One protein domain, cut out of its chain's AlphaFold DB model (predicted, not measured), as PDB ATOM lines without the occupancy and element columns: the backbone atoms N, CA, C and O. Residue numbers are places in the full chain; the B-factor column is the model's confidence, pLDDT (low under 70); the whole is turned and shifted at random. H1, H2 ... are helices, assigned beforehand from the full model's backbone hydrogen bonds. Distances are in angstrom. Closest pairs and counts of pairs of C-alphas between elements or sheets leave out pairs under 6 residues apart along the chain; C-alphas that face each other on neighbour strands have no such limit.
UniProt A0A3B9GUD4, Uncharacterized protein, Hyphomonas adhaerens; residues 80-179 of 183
ATOM      1  N   LEU A  80     111.579 128.718 122.368       67.75
ATOM      2  CA  LEU A  80     111.806 127.276 122.350       67.75
ATOM      3  C   LEU A  80     110.735 126.568 121.514       67.75
ATOM      4  O   LEU A  80     111.079 125.762 120.656       67.75
ATOM      5  N   ASP A  81     109.467 126.927 121.692       70.38
ATOM      6  CA  ASP A  81     108.332 126.398 120.939       70.38
ATOM      7  C   ASP A  81     108.443 126.763 119.455       70.38
ATOM      8  O   ASP A  81     108.223 125.918 118.591       70.38
ATOM      9  N   GLU A  82     108.857 127.991 119.134       74.88
ATOM     10  CA  GLU A  82     109.171 128.402 117.760       74.88
ATOM     11  C   GLU A  82     110.347 127.607 117.178       74.88
ATOM     12  O   GLU A  82     110.299 127.184 116.020       74.88
ATOM     13  N   SER A  83     111.382 127.345 117.983       75.00
ATOM     14  CA  SER A  83     112.531 126.527 117.570       75.00
ATOM     15  C   SER A  83     112.131 125.073 117.309       75.00
ATOM     16  O   SER A  83     112.578 124.489 116.323       75.00
ATOM     17  N   ILE A  84     111.260 124.507 118.147       78.62
ATOM     18  CA  ILE A  84     110.695 123.157 118.020       78.62
ATOM     19  C   ILE A  84     109.816 123.076 116.772       78.62
ATOM     20  O   ILE A  84     110.056 122.224 115.924       78.62
ATOM     21  N   LYS A  85     108.866 124.003 116.592       80.88
ATOM     22  CA  LYS A  85     107.988 124.066 115.410       80.88
ATOM     23  C   LYS A  85     108.792 124.203 114.117       80.88
ATOM     24  O   LYS A  85     108.533 123.493 113.143       80.88
ATOM     25  N   GLY A  86     109.807 125.069 114.114       83.00
ATOM     26  CA  GLY A  86     110.726 125.233 112.990       83.00
ATOM     27  C   GLY A  86     111.548 123.973 112.702       83.00
ATOM     28  O   GLY A  86     111.674 123.577 111.541       83.00
ATOM     29  N   ALA A  87     112.066 123.312 113.741       82.44
ATOM     30  CA  ALA A  87     112.808 122.060 113.621       82.44
ATOM     31  C   ALA A  87     111.925 120.906 113.118       82.44
ATOM     32  O   ALA A  87     112.349 120.189 112.212       82.44
ATOM     33  N   SER A  88     110.690 120.769 113.612       82.00
ATOM     34  CA  SER A  88     109.712 119.783 113.131       82.00
ATOM     35  C   SER A  88     109.395 119.971 111.657       82.00
ATOM     36  O   SER A  88     109.444 119.017 110.881       82.00
ATOM     37  N   ALA A  89     109.115 121.208 111.244       86.88
ATOM     38  CA  ALA A  89     108.799 121.498 109.856       86.88
ATOM     39  C   ALA A  89     110.018 121.267 108.939       86.88
ATOM     40  O   ALA A  89     109.884 120.693 107.858       86.88
ATOM     41  N   ALA A  90     111.225 121.628 109.386       88.75
ATOM     42  CA  ALA A  90     112.466 121.350 108.662       88.75
ATOM     43  C   ALA A  90     112.776 119.843 108.559       88.75
ATOM     44  O   ALA A  90     113.221 119.383 107.503       88.75
ATOM     45  N   ALA A  91     112.535 119.074 109.625       84.19
ATOM     46  CA  ALA A  91     112.686 117.620 109.638       84.19
ATOM     47  C   ALA A  91     111.691 116.960 108.677       84.19
ATOM     48  O   ALA A  91     112.073 116.091 107.899       84.19
ATOM     49  N   ALA A  92     110.444 117.435 108.642       85.38
ATOM     50  CA  ALA A  92     109.427 116.903 107.742       85.38
ATOM     51  C   ALA A  92     109.779 117.154 106.268       85.38
ATOM     52  O   ALA A  92     109.668 116.246 105.445       85.38
ATOM     53  N   VAL A  93     110.299 118.345 105.936       89.69
ATOM     54  CA  VAL A  93     110.853 118.616 104.596       89.69
ATOM     55  C   VAL A  93     111.974 117.629 104.262       89.69
ATOM     56  O   VAL A  93     112.013 117.108 103.152       89.69
ATOM     57  N   HIS A  94     112.869 117.339 105.211       91.19
ATOM     58  CA  HIS A  94     113.946 116.374 104.994       91.19
ATOM     59  C   HIS A  94     113.407 114.967 104.710       91.19
ATOM     60  O   HIS A  94     113.854 114.329 103.761       91.19
ATOM     61  N   VAL A  95     112.445 114.490 105.499       85.38
ATOM     62  CA  VAL A  95     111.868 113.149 105.334       85.38
ATOM     63  C   VAL A  95     111.161 113.006 103.984       85.38
ATOM     64  O   VAL A  95     111.360 112.000 103.308       85.38
ATOM     65  N   LEU A  96     110.415 114.020 103.537       85.94
ATOM     66  CA  LEU A  96     109.810 114.011 102.199       85.94
ATOM     67  C   LEU A  96     110.864 113.936 101.086       85.94
ATOM     68  O   LEU A  96     110.696 113.186 100.126       85.94
ATOM     69  N   MET A  97     111.985 114.649 101.236       90.44
ATOM     70  CA  MET A  97     113.093 114.566 100.278       90.44
ATOM     71  C   MET A  97     113.727 113.170 100.232       90.44
ATOM     72  O   MET A  97     114.079 112.702  99.154       90.44
ATOM     73  N   LEU A  98     113.862 112.491 101.378       85.69
ATOM     74  CA  LEU A  98     114.345 111.102 101.414       85.69
ATOM     75  C   LEU A  98     113.382 110.137 100.713       85.69
ATOM     76  O   LEU A  98     113.818 109.124 100.175       85.69
ATOM     77  N   GLY A  99     112.087 110.458 100.704       79.94
ATOM     78  CA  GLY A  99     111.063 109.714  99.979       79.94
ATOM     79  C   GLY A  99     111.037 109.961  98.463       79.94
ATOM     80  O   GLY A  99     110.395 109.203  97.738       79.94
ATOM     81  N   GLY A 100     111.773 110.964  97.970       83.94
ATOM     82  CA  GLY A 100     111.903 111.275  96.544       83.94
ATOM     83  C   GLY A 100     111.270 112.596  96.106       83.94
ATOM     84  O   GLY A 100     111.371 112.946  94.929       83.94
ATOM     85  N   ASP A 101     110.655 113.362  97.014       86.00
ATOM     86  CA  ASP A 101     110.138 114.690  96.678       86.00
ATOM     87  C   ASP A 101     111.289 115.672  96.381       86.00
ATOM     88  O   ASP A 101     112.329 115.683  97.050       86.00
ATOM     89  N   SER A 102     111.084 116.574  95.415       93.19
ATOM     90  CA  SER A 102     112.003 117.697  95.223       93.19
ATOM     91  C   SER A 102     111.990 118.613  96.456       93.19
ATOM     92  O   SER A 102     110.991 118.723  97.171       93.19
ATOM     93  N   MET A 103     113.095 119.318  96.713       92.44
ATOM     94  CA  MET A 103     113.197 120.236  97.858       92.44
ATOM     95  C   MET A 103     112.094 121.311  97.838       92.44
ATOM     96  O   MET A 103     111.574 121.699  98.885       92.44
ATOM     97  N   GLN A 104     111.740 121.788  96.645       93.81
ATOM     98  CA  GLN A 104     110.706 122.785  96.407       93.81
ATOM     99  C   GLN A 104     109.312 122.215  96.693       93.81
ATOM    100  O   GLN A 104     108.534 122.856  97.401       93.81
ATOM    101  N   ASP A 105     109.021 121.001  96.220       92.38
ATOM    102  CA  ASP A 105     107.724 120.349  96.427       92.38
ATOM    103  C   ASP A 105     107.508 119.954  97.889       92.38
ATOM    104  O   ASP A 105     106.420 120.169  98.433       92.38
ATOM    105  N   ALA A 106     108.552 119.446  98.547       90.50
ATOM    106  CA  ALA A 106     108.546 119.145  99.973       90.50
ATOM    107  C   ALA A 106     108.300 120.416 100.803       90.50
ATOM    108  O   ALA A 106     107.409 120.447 101.653       90.50
ATOM    109  N   GLY A 107     109.029 121.501 100.512       91.25
ATOM    110  CA  GLY A 107     108.838 122.794 101.172       91.25
ATOM    111  C   GLY A 107     107.425 123.354 100.981       91.25
ATOM    112  O   GLY A 107     106.810 123.824 101.938       91.25
ATOM    113  N   ALA A 108     106.878 123.267  99.766       93.69
ATOM    114  CA  ALA A 108     105.521 123.720  99.469       93.69
ATOM    115  C   ALA A 108     104.449 122.871 100.174       93.69
ATOM    116  O   ALA A 108     103.457 123.415 100.661       93.69
ATOM    117  N   ALA A 109     104.639 121.552 100.258       89.56
ATOM    118  CA  ALA A 109     103.715 120.654 100.946       89.56
ATOM    119  C   ALA A 109     103.654 120.933 102.453       89.56
ATOM    120  O   ALA A 109     102.563 121.083 103.000       89.56
ATOM    121  N   ILE A 110     104.813 121.079 103.103       90.69
ATOM    122  CA  ILE A 110     104.888 121.401 104.533       90.69
ATOM    123  C   ILE A 110     104.360 122.814 104.816       90.69
ATOM    124  O   ILE A 110     103.625 123.014 105.779       90.69
ATOM    125  N   SER A 111     104.640 123.791 103.949       92.44
ATOM    126  CA  SER A 111     104.090 125.145 104.093       92.44
ATOM    127  C   SER A 111     102.554 125.140 104.121       92.44
ATOM    128  O   SER A 111     101.953 125.763 104.993       92.44
ATOM    129  N   ARG A 112     101.908 124.348 103.250       91.25
ATOM    130  CA  ARG A 112     100.448 124.158 103.284       91.25
ATOM    131  C   ARG A 112      99.978 123.443 104.552       91.25
ATOM    132  O   ARG A 112      98.997 123.872 105.147       91.25
ATOM    133  N   ALA A 113     100.680 122.394 104.984       83.19
ATOM    134  CA  ALA A 113     100.325 121.638 106.189       83.19
ATOM    135  C   ALA A 113     100.402 122.479 107.474       83.19
ATOM    136  O   ALA A 113      99.607 122.281 108.387       83.19
ATOM    137  N   THR A 114     101.307 123.455 107.532       84.38
ATOM    138  CA  THR A 114     101.433 124.396 108.663       84.38
ATOM    139  C   THR A 114     100.446 125.570 108.600       84.38
ATOM    140  O   THR A 114     100.593 126.537 109.343       84.38
ATOM    141  N   GLY A 115      99.468 125.544 107.684       85.88
ATOM    142  CA  GLY A 115      98.517 126.645 107.493       85.88
ATOM    143  C   GLY A 115      99.164 127.936 106.976       85.88
ATOM    144  O   GLY A 115      98.618 129.016 107.172       85.88
ATOM    145  N   GLY A 116     100.340 127.846 106.347       84.25
ATOM    146  CA  GLY A 116     101.089 129.006 105.865       84.25
ATOM    147  C   GLY A 116     101.892 129.747 106.939       84.25
ATOM    148  O   GLY A 116     102.470 130.784 106.626       84.25
ATOM    149  N   ALA A 117     101.986 129.222 108.168       83.75
ATOM    150  CA  ALA A 117     102.785 129.830 109.237       83.75
ATOM    151  C   ALA A 117     104.271 129.986 108.856       83.75
ATOM    152  O   ALA A 117     104.926 130.942 109.266       83.75
ATOM    153  N   LEU A 118     104.797 129.058 108.045       86.69
ATOM    154  CA  LEU A 118     106.138 129.129 107.467       86.69
ATOM    155  C   LEU A 118     106.065 128.979 105.946       86.69
ATOM    156  O   LEU A 118     105.446 128.052 105.419       86.69
ATOM    157  N   THR A 119     106.747 129.865 105.222       91.94
ATOM    158  CA  THR A 119     106.868 129.774 103.760       91.94
ATOM    159  C   THR A 119     107.817 128.649 103.348       91.94
ATOM    160  O   THR A 119     108.772 128.323 104.058       91.94
ATOM    161  N   ALA A 120     107.634 128.101 102.141       89.81
ATOM    162  CA  ALA A 120     108.538 127.090 101.582       89.81
ATOM    163  C   ALA A 120     110.013 127.544 101.586       89.81
ATOM    164  O   ALA A 120     110.909 126.759 101.898       89.81
ATOM    165  N   LYS A 121     110.274 128.828 101.302       91.62
ATOM    166  CA  LYS A 121     111.625 129.406 101.334       91.62
ATOM    167  C   LYS A 121     112.224 129.376 102.744       91.62
ATOM    168  O   LYS A 121     113.354 128.917 102.897       91.62
ATOM    169  N   GLN A 122     111.466 129.808 103.756       90.25
ATOM    170  CA  GLN A 122     111.904 129.778 105.157       90.25
ATOM    171  C   GLN A 122     112.186 128.350 105.629       90.25
ATOM    172  O   GLN A 122     113.200 128.111 106.276       90.25
ATOM    173  N   LEU A 123     111.341 127.386 105.257       90.81
ATOM    174  CA  LEU A 123     111.524 125.973 105.605       90.81
ATOM    175  C   LEU A 123     112.815 125.390 105.014       90.81
ATOM    176  O   LEU A 123     113.586 124.724 105.707       90.81
ATOM    177  N   ILE A 124     113.084 125.680 103.739       90.31
ATOM    178  CA  ILE A 124     114.316 125.259 103.061       90.31
ATOM    179  C   ILE A 124     115.547 125.883 103.729       90.31
ATOM    180  O   ILE A 124     116.571 125.215 103.905       90.31
ATOM    181  N   GLU A 125     115.462 127.159 104.096       91.69
ATOM    182  CA  GLU A 125     116.542 127.877 104.765       91.69
ATOM    183  C   GLU A 125     116.803 127.341 106.177       91.69
ATOM    184  O   GLU A 125     117.952 127.042 106.506       91.69
ATOM    185  N   LEU A 126     115.752 127.105 106.969       89.06
ATOM    186  CA  LEU A 126     115.834 126.472 108.288       89.06
ATOM    187  C   LEU A 126     116.532 125.113 108.207       89.06
ATOM    188  O   LEU A 126     117.519 124.884 108.907       89.06
ATOM    189  N   ARG A 127     116.104 124.240 107.285       91.75
ATOM    190  CA  ARG A 127     116.732 122.927 107.073       91.75
ATOM    191  C   ARG A 127     118.213 123.052 106.706       91.75
ATOM    192  O   ARG A 127     119.047 122.317 107.242       91.75
ATOM    193  N   LYS A 128     118.570 123.985 105.816       91.81
ATOM    194  CA  LYS A 128     119.974 124.257 105.454       91.81
ATOM    195  C   LYS A 128     120.783 124.758 106.650       91.81
ATOM    196  O   LYS A 128     121.914 124.315 106.823       91.81
ATOM    197  N   ASN A 129     120.228 125.652 107.464       88.75
ATOM    198  CA  ASN A 129     120.909 126.208 108.632       88.75
ATOM    199  C   ASN A 129     121.136 125.148 109.711       88.75
ATOM    200  O   ASN A 129     122.248 125.057 110.232       88.75
ATOM    201  N   ILE A 130     120.145 124.292 109.971       88.12
ATOM    202  CA  ILE A 130     120.275 123.152 110.886       88.12
ATOM    203  C   ILE A 130     121.343 122.174 110.379       88.12
ATOM    204  O   ILE A 130     122.283 121.870 111.109       88.12
ATOM    205  N   SER A 131     121.281 121.773 109.104       84.25
ATOM    206  CA  SER A 131     122.255 120.837 108.506       84.25
ATOM    207  C   SER A 131     123.693 121.376 108.517       84.25
ATOM    208  O   SER A 131     124.643 120.604 108.544       84.25
ATOM    209  N   LYS A 132     123.865 122.704 108.484       89.00
ATOM    210  CA  LYS A 132     125.169 123.385 108.557       89.00
ATOM    211  C   LYS A 132     125.610 123.703 109.992       89.00
ATOM    212  O   LYS A 132     126.593 124.417 110.168       89.00
ATOM    213  N   GLY A 133     124.867 123.260 111.006       82.56
ATOM    214  CA  GLY A 133     125.181 123.513 112.413       82.56
ATOM    215  C   GLY A 133     124.940 124.953 112.886       82.56
ATOM    216  O   GLY A 133     125.301 125.276 114.016       82.56
ATOM    217  N   ARG A 134     124.314 125.805 112.061       83.25
ATOM    218  CA  ARG A 134     124.086 127.243 112.319       83.25
ATOM    219  C   ARG A 134     122.821 127.537 113.132       83.25
ATOM    220  O   ARG A 134     122.523 128.696 113.394       83.25
ATOM    221  N   ALA A 135     122.059 126.509 113.493       80.62
ATOM    222  CA  ALA A 135     120.906 126.627 114.378       80.62
ATOM    223  C   ALA A 135     121.307 126.454 115.855       80.62
ATOM    224  O   ALA A 135     122.373 125.907 116.162       80.62
ATOM    225  N   ARG A 136     120.428 126.896 116.765       75.62
ATOM    226  CA  ARG A 136     120.546 126.653 118.215       75.62
ATOM    227  C   ARG A 136     120.651 125.150 118.506       75.62
ATOM    228  O   ARG A 136     120.116 124.344 117.746       75.62
ATOM    229  N   SER A 137     121.359 124.778 119.572       74.81
ATOM    230  CA  SER A 137     121.583 123.383 119.995       74.81
ATOM    231  C   SER A 137     120.287 122.581 120.069       74.81
ATOM    232  O   SER A 137     120.168 121.546 119.429       74.81
ATOM    233  N   GLU A 138     119.278 123.138 120.723       73.62
ATOM    234  CA  GLU A 138     117.981 122.524 120.987       73.62
ATOM    235  C   GLU A 138     117.236 122.199 119.687       73.62
ATOM    236  O   GLU A 138     116.698 121.106 119.523       73.62
ATOM    237  N   ALA A 139     117.255 123.124 118.722       72.12
ATOM    238  CA  ALA A 139     116.638 122.923 117.413       72.12
ATOM    239  C   ALA A 139     117.355 121.838 116.597       72.12
ATOM    240  O   ALA A 139     116.712 121.106 115.847       72.12
ATOM    241  N   LYS A 140     118.685 121.732 116.730       81.81
ATOM    242  CA  LYS A 140     119.478 120.690 116.062       81.81
ATOM    243  C   LYS A 140     119.189 119.321 116.664       81.81
ATOM    244  O   LYS A 140     118.864 118.400 115.918       81.81
ATOM    245  N   ASP A 141     119.267 119.207 117.985       76.00
ATOM    246  CA  ASP A 141     119.064 117.943 118.695       76.00
ATOM    247  C   ASP A 141     117.665 117.394 118.418       76.00
ATOM    248  O   ASP A 141     117.512 116.239 118.022       76.00
ATOM    249  N   TYR A 142     116.650 118.254 118.514       82.38
ATOM    250  CA  TYR A 142     115.269 117.875 118.247       82.38
ATOM    251  C   TYR A 142     115.033 117.481 116.780       82.38
ATOM    252  O   TYR A 142     114.387 116.474 116.497       82.38
ATOM    253  N   TYR A 143     115.619 118.209 115.826       84.62
ATOM    254  CA  TYR A 143     115.576 117.839 114.408       84.62
ATOM    255  C   TYR A 143     116.179 116.449 114.151       84.62
ATOM    256  O   TYR A 143     115.593 115.648 113.423       84.62
ATOM    257  N   HIS A 144     117.331 116.139 114.751       82.06
ATOM    258  CA  HIS A 144     117.977 114.836 114.587       82.06
ATOM    259  C   HIS A 144     117.177 113.703 115.237       82.06
ATOM    260  O   HIS A 144     117.063 112.631 114.639       82.06
ATOM    261  N   GLN A 145     116.576 113.950 116.404       79.12
ATOM    262  CA  GLN A 145     115.655 113.010 117.048       79.12
ATOM    263  C   GLN A 145     114.461 112.687 116.145       79.12
ATOM    264  O   GLN A 145     114.157 111.513 115.939       79.12
ATOM    265  N   LEU A 146     113.825 113.706 115.556       78.50
ATOM    266  CA  LEU A 146     112.681 113.515 114.662       78.50
ATOM    267  C   LEU A 146     113.052 112.765 113.387       78.50
ATOM    268  O   LEU A 146     112.307 111.881 112.975       78.50
ATOM    269  N   ILE A 147     114.201 113.074 112.777       82.62
ATOM    270  CA  ILE A 147     114.685 112.299 111.628       82.62
ATOM    271  C   ILE A 147     114.850 110.841 112.035       82.62
ATOM    272  O   ILE A 147     114.251 109.984 111.401       82.62
ATOM    273  N   HIS A 148     115.581 110.558 113.116       78.38
ATOM    274  CA  HIS A 148     115.788 109.188 113.579       78.38
ATOM    275  C   HIS A 148     114.461 108.459 113.832       78.38
ATOM    276  O   HIS A 148     114.290 107.324 113.398       78.38
ATOM    277  N   GLN A 149     113.506 109.117 114.494       74.38
ATOM    278  CA  GLN A 149     112.191 108.551 114.773       74.38
ATOM    279  C   GLN A 149     111.423 108.259 113.477       74.38
ATOM    280  O   GLN A 149     111.033 107.117 113.241       74.38
ATOM    281  N   TRP A 150     111.260 109.253 112.601       76.81
ATOM    282  CA  TRP A 150     110.463 109.150 111.373       76.81
ATOM    283  C   TRP A 150     111.124 108.327 110.264       76.81
ATOM    284  O   TRP A 150     110.439 107.901 109.334       76.81
ATOM    285  N   THR A 151     112.431 108.073 110.359       73.44
ATOM    286  CA  THR A 151     113.167 107.185 109.451       73.44
ATOM    287  C   THR A 151     113.573 105.857 110.094       73.44
ATOM    288  O   THR A 151     114.354 105.121 109.494       73.44
ATOM    289  N   SER A 152     113.108 105.530 111.305       67.44
ATOM    290  CA  SER A 152     113.438 104.248 111.946       67.44
ATOM    291  C   SER A 152     112.693 103.081 111.276       67.44
ATOM    292  O   SER A 152     111.518 103.240 110.948       67.44
ATOM    293  N   PRO A 153     113.311 101.895 111.103       58.00
ATOM    294  CA  PRO A 153     112.676 100.722 110.481       58.00
ATOM    295  C   PRO A 153     111.345 100.309 111.129       58.00
ATOM    296  O   PRO A 153     110.432  99.865 110.440       58.00
ATOM    297  N   GLU A 154     111.221 100.499 112.444       55.25
ATOM    298  CA  GLU A 154     110.029 100.177 113.240       55.25
ATOM    299  C   GLU A 154     108.885 101.173 112.999       55.25
ATOM    300  O   GLU A 154     107.727 100.773 112.885       55.25
ATOM    301  N   SER A 155     109.214 102.456 112.808       53.16
ATOM    302  CA  SER A 155     108.269 103.481 112.333       53.16
ATOM    303  C   SER A 155     108.018 103.391 110.817       53.16
ATOM    304  O   SER A 155     107.090 104.004 110.294       53.16
ATOM    305  N   LEU A 156     108.850 102.617 110.107       48.38
ATOM    306  CA  LEU A 156     108.859 102.384 108.663       48.38
ATOM    307  C   LEU A 156     108.440 100.947 108.312       48.38
ATOM    308  O   LEU A 156     109.010 100.321 107.412       48.38
ATOM    309  N   THR A 157     107.411 100.413 108.963       42.59
ATOM    310  CA  THR A 157     106.771  99.192 108.465       42.59
ATOM    311  C   THR A 157     106.134  99.482 107.091       42.59
ATOM    312  O   THR A 157     105.127 100.173 106.978       42.59
ATOM    313  N   SER A 158     106.771  98.950 106.035       45.09
ATOM    314  CA  SER A 158     106.474  99.035 104.587       45.09
ATOM    315  C   SER A 158     107.011 100.260 103.827       45.09
ATOM    316  O   SER A 158     106.524 101.379 103.941       45.09
ATOM    317  N   ALA A 159     107.999 100.035 102.953       44.56
ATOM    318  CA  ALA A 159     108.541 100.992 101.983       44.56
ATOM    319  C   ALA A 159     107.627 101.272 100.767       44.56
ATOM    320  O   ALA A 159     107.994 102.087  99.927       44.56
ATOM    321  N   LEU A 160     106.451 100.640 100.665       43.38
ATOM    322  CA  LEU A 160     105.700 100.564  99.402       43.38
ATOM    323  C   LEU A 160     104.563 101.581  99.224       43.38
ATOM    324  O   LEU A 160     103.991 101.639  98.142       43.38
ATOM    325  N   ASP A 161     104.266 102.422 100.216       62.72
ATOM    326  CA  ASP A 161     103.244 103.468 100.075       62.72
ATOM    327  C   ASP A 161     103.785 104.854 100.452       62.72
ATOM    328  O   ASP A 161     103.501 105.414 101.512       62.72
ATOM    329  N   HIS A 162     104.616 105.415  99.571       65.31
ATOM    330  CA  HIS A 162     105.121 106.784  99.713       65.31
ATOM    331  C   HIS A 162     103.977 107.806  99.871       65.31
ATOM    332  O   HIS A 162     104.113 108.777 100.617       65.31
ATOM    333  N   ALA A 163     102.824 107.572  99.233       65.06
ATOM    334  CA  ALA A 163     101.663 108.451  99.322       65.06
ATOM    335  C   ALA A 163     101.005 108.400 100.713       65.06
ATOM    336  O   ALA A 163     100.740 109.451 101.304       65.06
ATOM    337  N   GLY A 164     100.809 107.203 101.271       68.62
ATOM    338  CA  GLY A 164     100.335 107.008 102.642       68.62
ATOM    339  C   GLY A 164     101.276 107.625 103.678       68.62
ATOM    340  O   GLY A 164     100.832 108.362 104.560       68.62
ATOM    341  N   LYS A 165     102.592 107.432 103.517       72.12
ATOM    342  CA  LYS A 165     103.621 108.037 104.386       72.12
ATOM    343  C   LYS A 165     103.606 109.556 104.346       72.12
ATOM    344  O   LYS A 165     103.611 110.206 105.392       72.12
ATOM    345  N   ARG A 166     103.548 110.121 103.138       78.56
ATOM    346  CA  ARG A 166     103.448 111.565 102.928       78.56
ATOM    347  C   ARG A 166     102.213 112.126 103.624       78.56
ATOM    348  O   ARG A 166     102.319 113.137 104.309       78.56
ATOM    349  N   LYS A 167     101.060 111.461 103.511       79.44
ATOM    350  CA  LYS A 167      99.819 111.887 104.174       79.44
ATOM    351  C   LYS A 167      99.945 111.880 105.702       79.44
ATOM    352  O   LYS A 167      99.607 112.884 106.323       79.44
ATOM    353  N   SER A 168     100.464 110.804 106.297       78.81
ATOM    354  CA  SER A 168     100.643 110.703 107.753       78.81
ATOM    355  C   SER A 168     101.591 111.769 108.300       78.81
ATOM    356  O   SER A 168     101.287 112.402 109.308       78.81
ATOM    357  N   LEU A 169     102.708 112.026 107.611       79.75
ATOM    358  CA  LEU A 169     103.655 113.067 108.011       79.75
ATOM    359  C   LEU A 169     103.025 114.466 107.955       79.75
ATOM    360  O   LEU A 169     103.223 115.268 108.865       79.75
ATOM    361  N   LEU A 170     102.242 114.755 106.910       78.62
ATOM    362  CA  LEU A 170     101.545 116.037 106.790       78.62
ATOM    363  C   LEU A 170     100.536 116.239 107.929       78.62
ATOM    364  O   LEU A 170     100.479 117.338 108.468       78.62
ATOM    365  N   ILE A 171      99.805 115.192 108.334       76.06
ATOM    366  CA  ILE A 171      98.874 115.247 109.475       76.06
ATOM    367  C   ILE A 171      99.622 115.559 110.775       76.06
ATOM    368  O   ILE A 171      99.262 116.516 111.452       76.06
ATOM    369  N   MET A 172     100.700 114.826 111.081       77.81
ATOM    370  CA  MET A 172     101.491 115.061 112.301       77.81
ATOM    371  C   MET A 172     102.023 116.498 112.371       77.81
ATOM    372  O   MET A 172     101.981 117.142 113.417       77.81
ATOM    373  N   VAL A 173     102.506 117.033 111.245       77.81
ATOM    374  CA  VAL A 173     102.986 118.420 111.185       77.81
ATOM    375  C   VAL A 173     101.837 119.409 111.360       77.81
ATOM    376  O   VAL A 173     101.992 120.387 112.087       77.81
ATOM    377  N   SER A 174     100.684 119.170 110.735       73.94
ATOM    378  CA  SER A 174      99.500 120.008 110.942       73.94
ATOM    379  C   SER A 174      99.065 120.027 112.407       73.94
ATOM    380  O   SER A 174      98.768 121.098 112.922       73.94
ATOM    381  N   GLU A 175      99.098 118.892 113.106       78.62
ATOM    382  CA  GLU A 175      98.749 118.800 114.530       78.62
ATOM    383  C   GLU A 175      99.694 119.621 115.417       78.62
ATOM    384  O   GLU A 175      99.222 120.393 116.250       78.62
ATOM    385  N   ILE A 176     101.011 119.554 115.182       78.31
ATOM    386  CA  ILE A 176     102.016 120.362 115.906       78.31
ATOM    387  C   ILE A 176     101.722 121.868 115.795       78.31
ATOM    388  O   ILE A 176     101.969 122.636 116.730       78.31
ATOM    389  N   PHE A 177     101.193 122.303 114.650       77.12
ATOM    390  CA  PHE A 177     100.863 123.703 114.389       77.12
ATOM    391  C   PHE A 177      99.421 124.073 114.768       77.12
ATOM    392  O   PHE A 177      99.142 125.255 114.957       77.12
ATOM    393  N   ALA A 178      98.523 123.095 114.916       70.50
ATOM    394  CA  ALA A 178      97.114 123.306 115.236       70.50
ATOM    395  C   ALA A 178      96.832 123.449 116.738       70.50
ATOM    396  O   ALA A 178      95.768 123.957 117.079       70.50
ATOM    397  N   VAL A 179      97.740 123.032 117.634       59.09
ATOM    398  CA  VAL A 179      97.553 123.186 119.090       59.09
ATOM    399  C   VAL A 179      97.461 124.681 119.444       59.09
ATOM    400  O   VAL A 179      98.475 125.387 119.381       59.09
TER     401      VAL A 179
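What this domain is: This is residues 80 to 179 of the 183 residues of an uncharacterized protein of Hyphomonas adhaerens (UniProt A0A3B9GUD4). One long helix, H1, runs through the middle of a rounded, compact body, and the other four helices pack round it: H5 alongside it and nearly antiparallel, H3 across it, and H2 and H4 slanting over it on opposite sides. The long link from H4 to H5, residues 151 to 161, loops round one end of the longest axis. The printed part has 100 residues with five named helices, H1 to H5 in order along the chain, and no named strand; the class is all helix. It is compact, with a radius of gyration of the C-alphas of 12.5 A and spans of 35 by 27 by 25 A.

How they stand to each other: Begin with H1, residues 80 to 98, the hub, which touches the four other helices; the helix packing is mostly crossed. Look next at H2, residues 103 to 113: it touches H1 at residues 89 to 97 alone, closest at the C-alphas of Val 93 and Ala 106, 5.2 A apart, at a steep tilt of 49 degrees, opposite ways. H3, residues 120 to 131, is about perpendicular to H1, at 87 degrees; the C-alphas of Ala 90 and Arg 127 are their closest, 4.8 A apart. H3 also touches H2, where the closest C-alphas, those of Gly 107 and Ala 120, are 4.3 A apart. H4, residues 137 to 150, touches H1 at a steep tilt of 40 degrees, the same way, with Ala 87 and Tyr 143 closest at 5.1 A between C-alphas. H4 and H3 only just touch, with 3 pairs of C-alphas within 8 A, the closest being Ile 130 and Lys 140 at 5.8 A. H5, residues 162 to 178, touches H1 at a shallow tilt of 9 degrees, opposite ways; its closest C-alphas there are Ala 89 and Val 173, 6.7 A apart. H5 touches H2 too, with the C-alphas of Ala 113 and Ser 174 closest at 5.1 A. H2 and H4, H3 and H5, and H4 and H5 are apart. In H1, H2, H3, H4 and H5 every O i to N i+4 pair is within hydrogen-bond range.

Where its parts are: Find C-alpha 80 at (111.806, 127.276, 122.350); from there H1 runs 26.6 A to C-alpha 98. H2 spans 15.4 A, H3 16.6 A, and H4 20.0 A, from C-alpha 137 at (121.583, 123.383, 119.995). H5 runs 24.0 A and ends at C-alpha 178, (97.114, 123.306, 115.236).

The domain as a whole: The C-alphas of Leu 80 and Leu 160, 35.7 A apart, are the two farthest apart. The printed part has no cut. The links H1 to H2 and H3 to H4 are tight, H2 to H3 is short, and H4 to H5 is long, with 11 residues. The mean pLDDT of the printed part is 79.5; look for values under 70 at residue 80, residues 152 to 164 and residue 179.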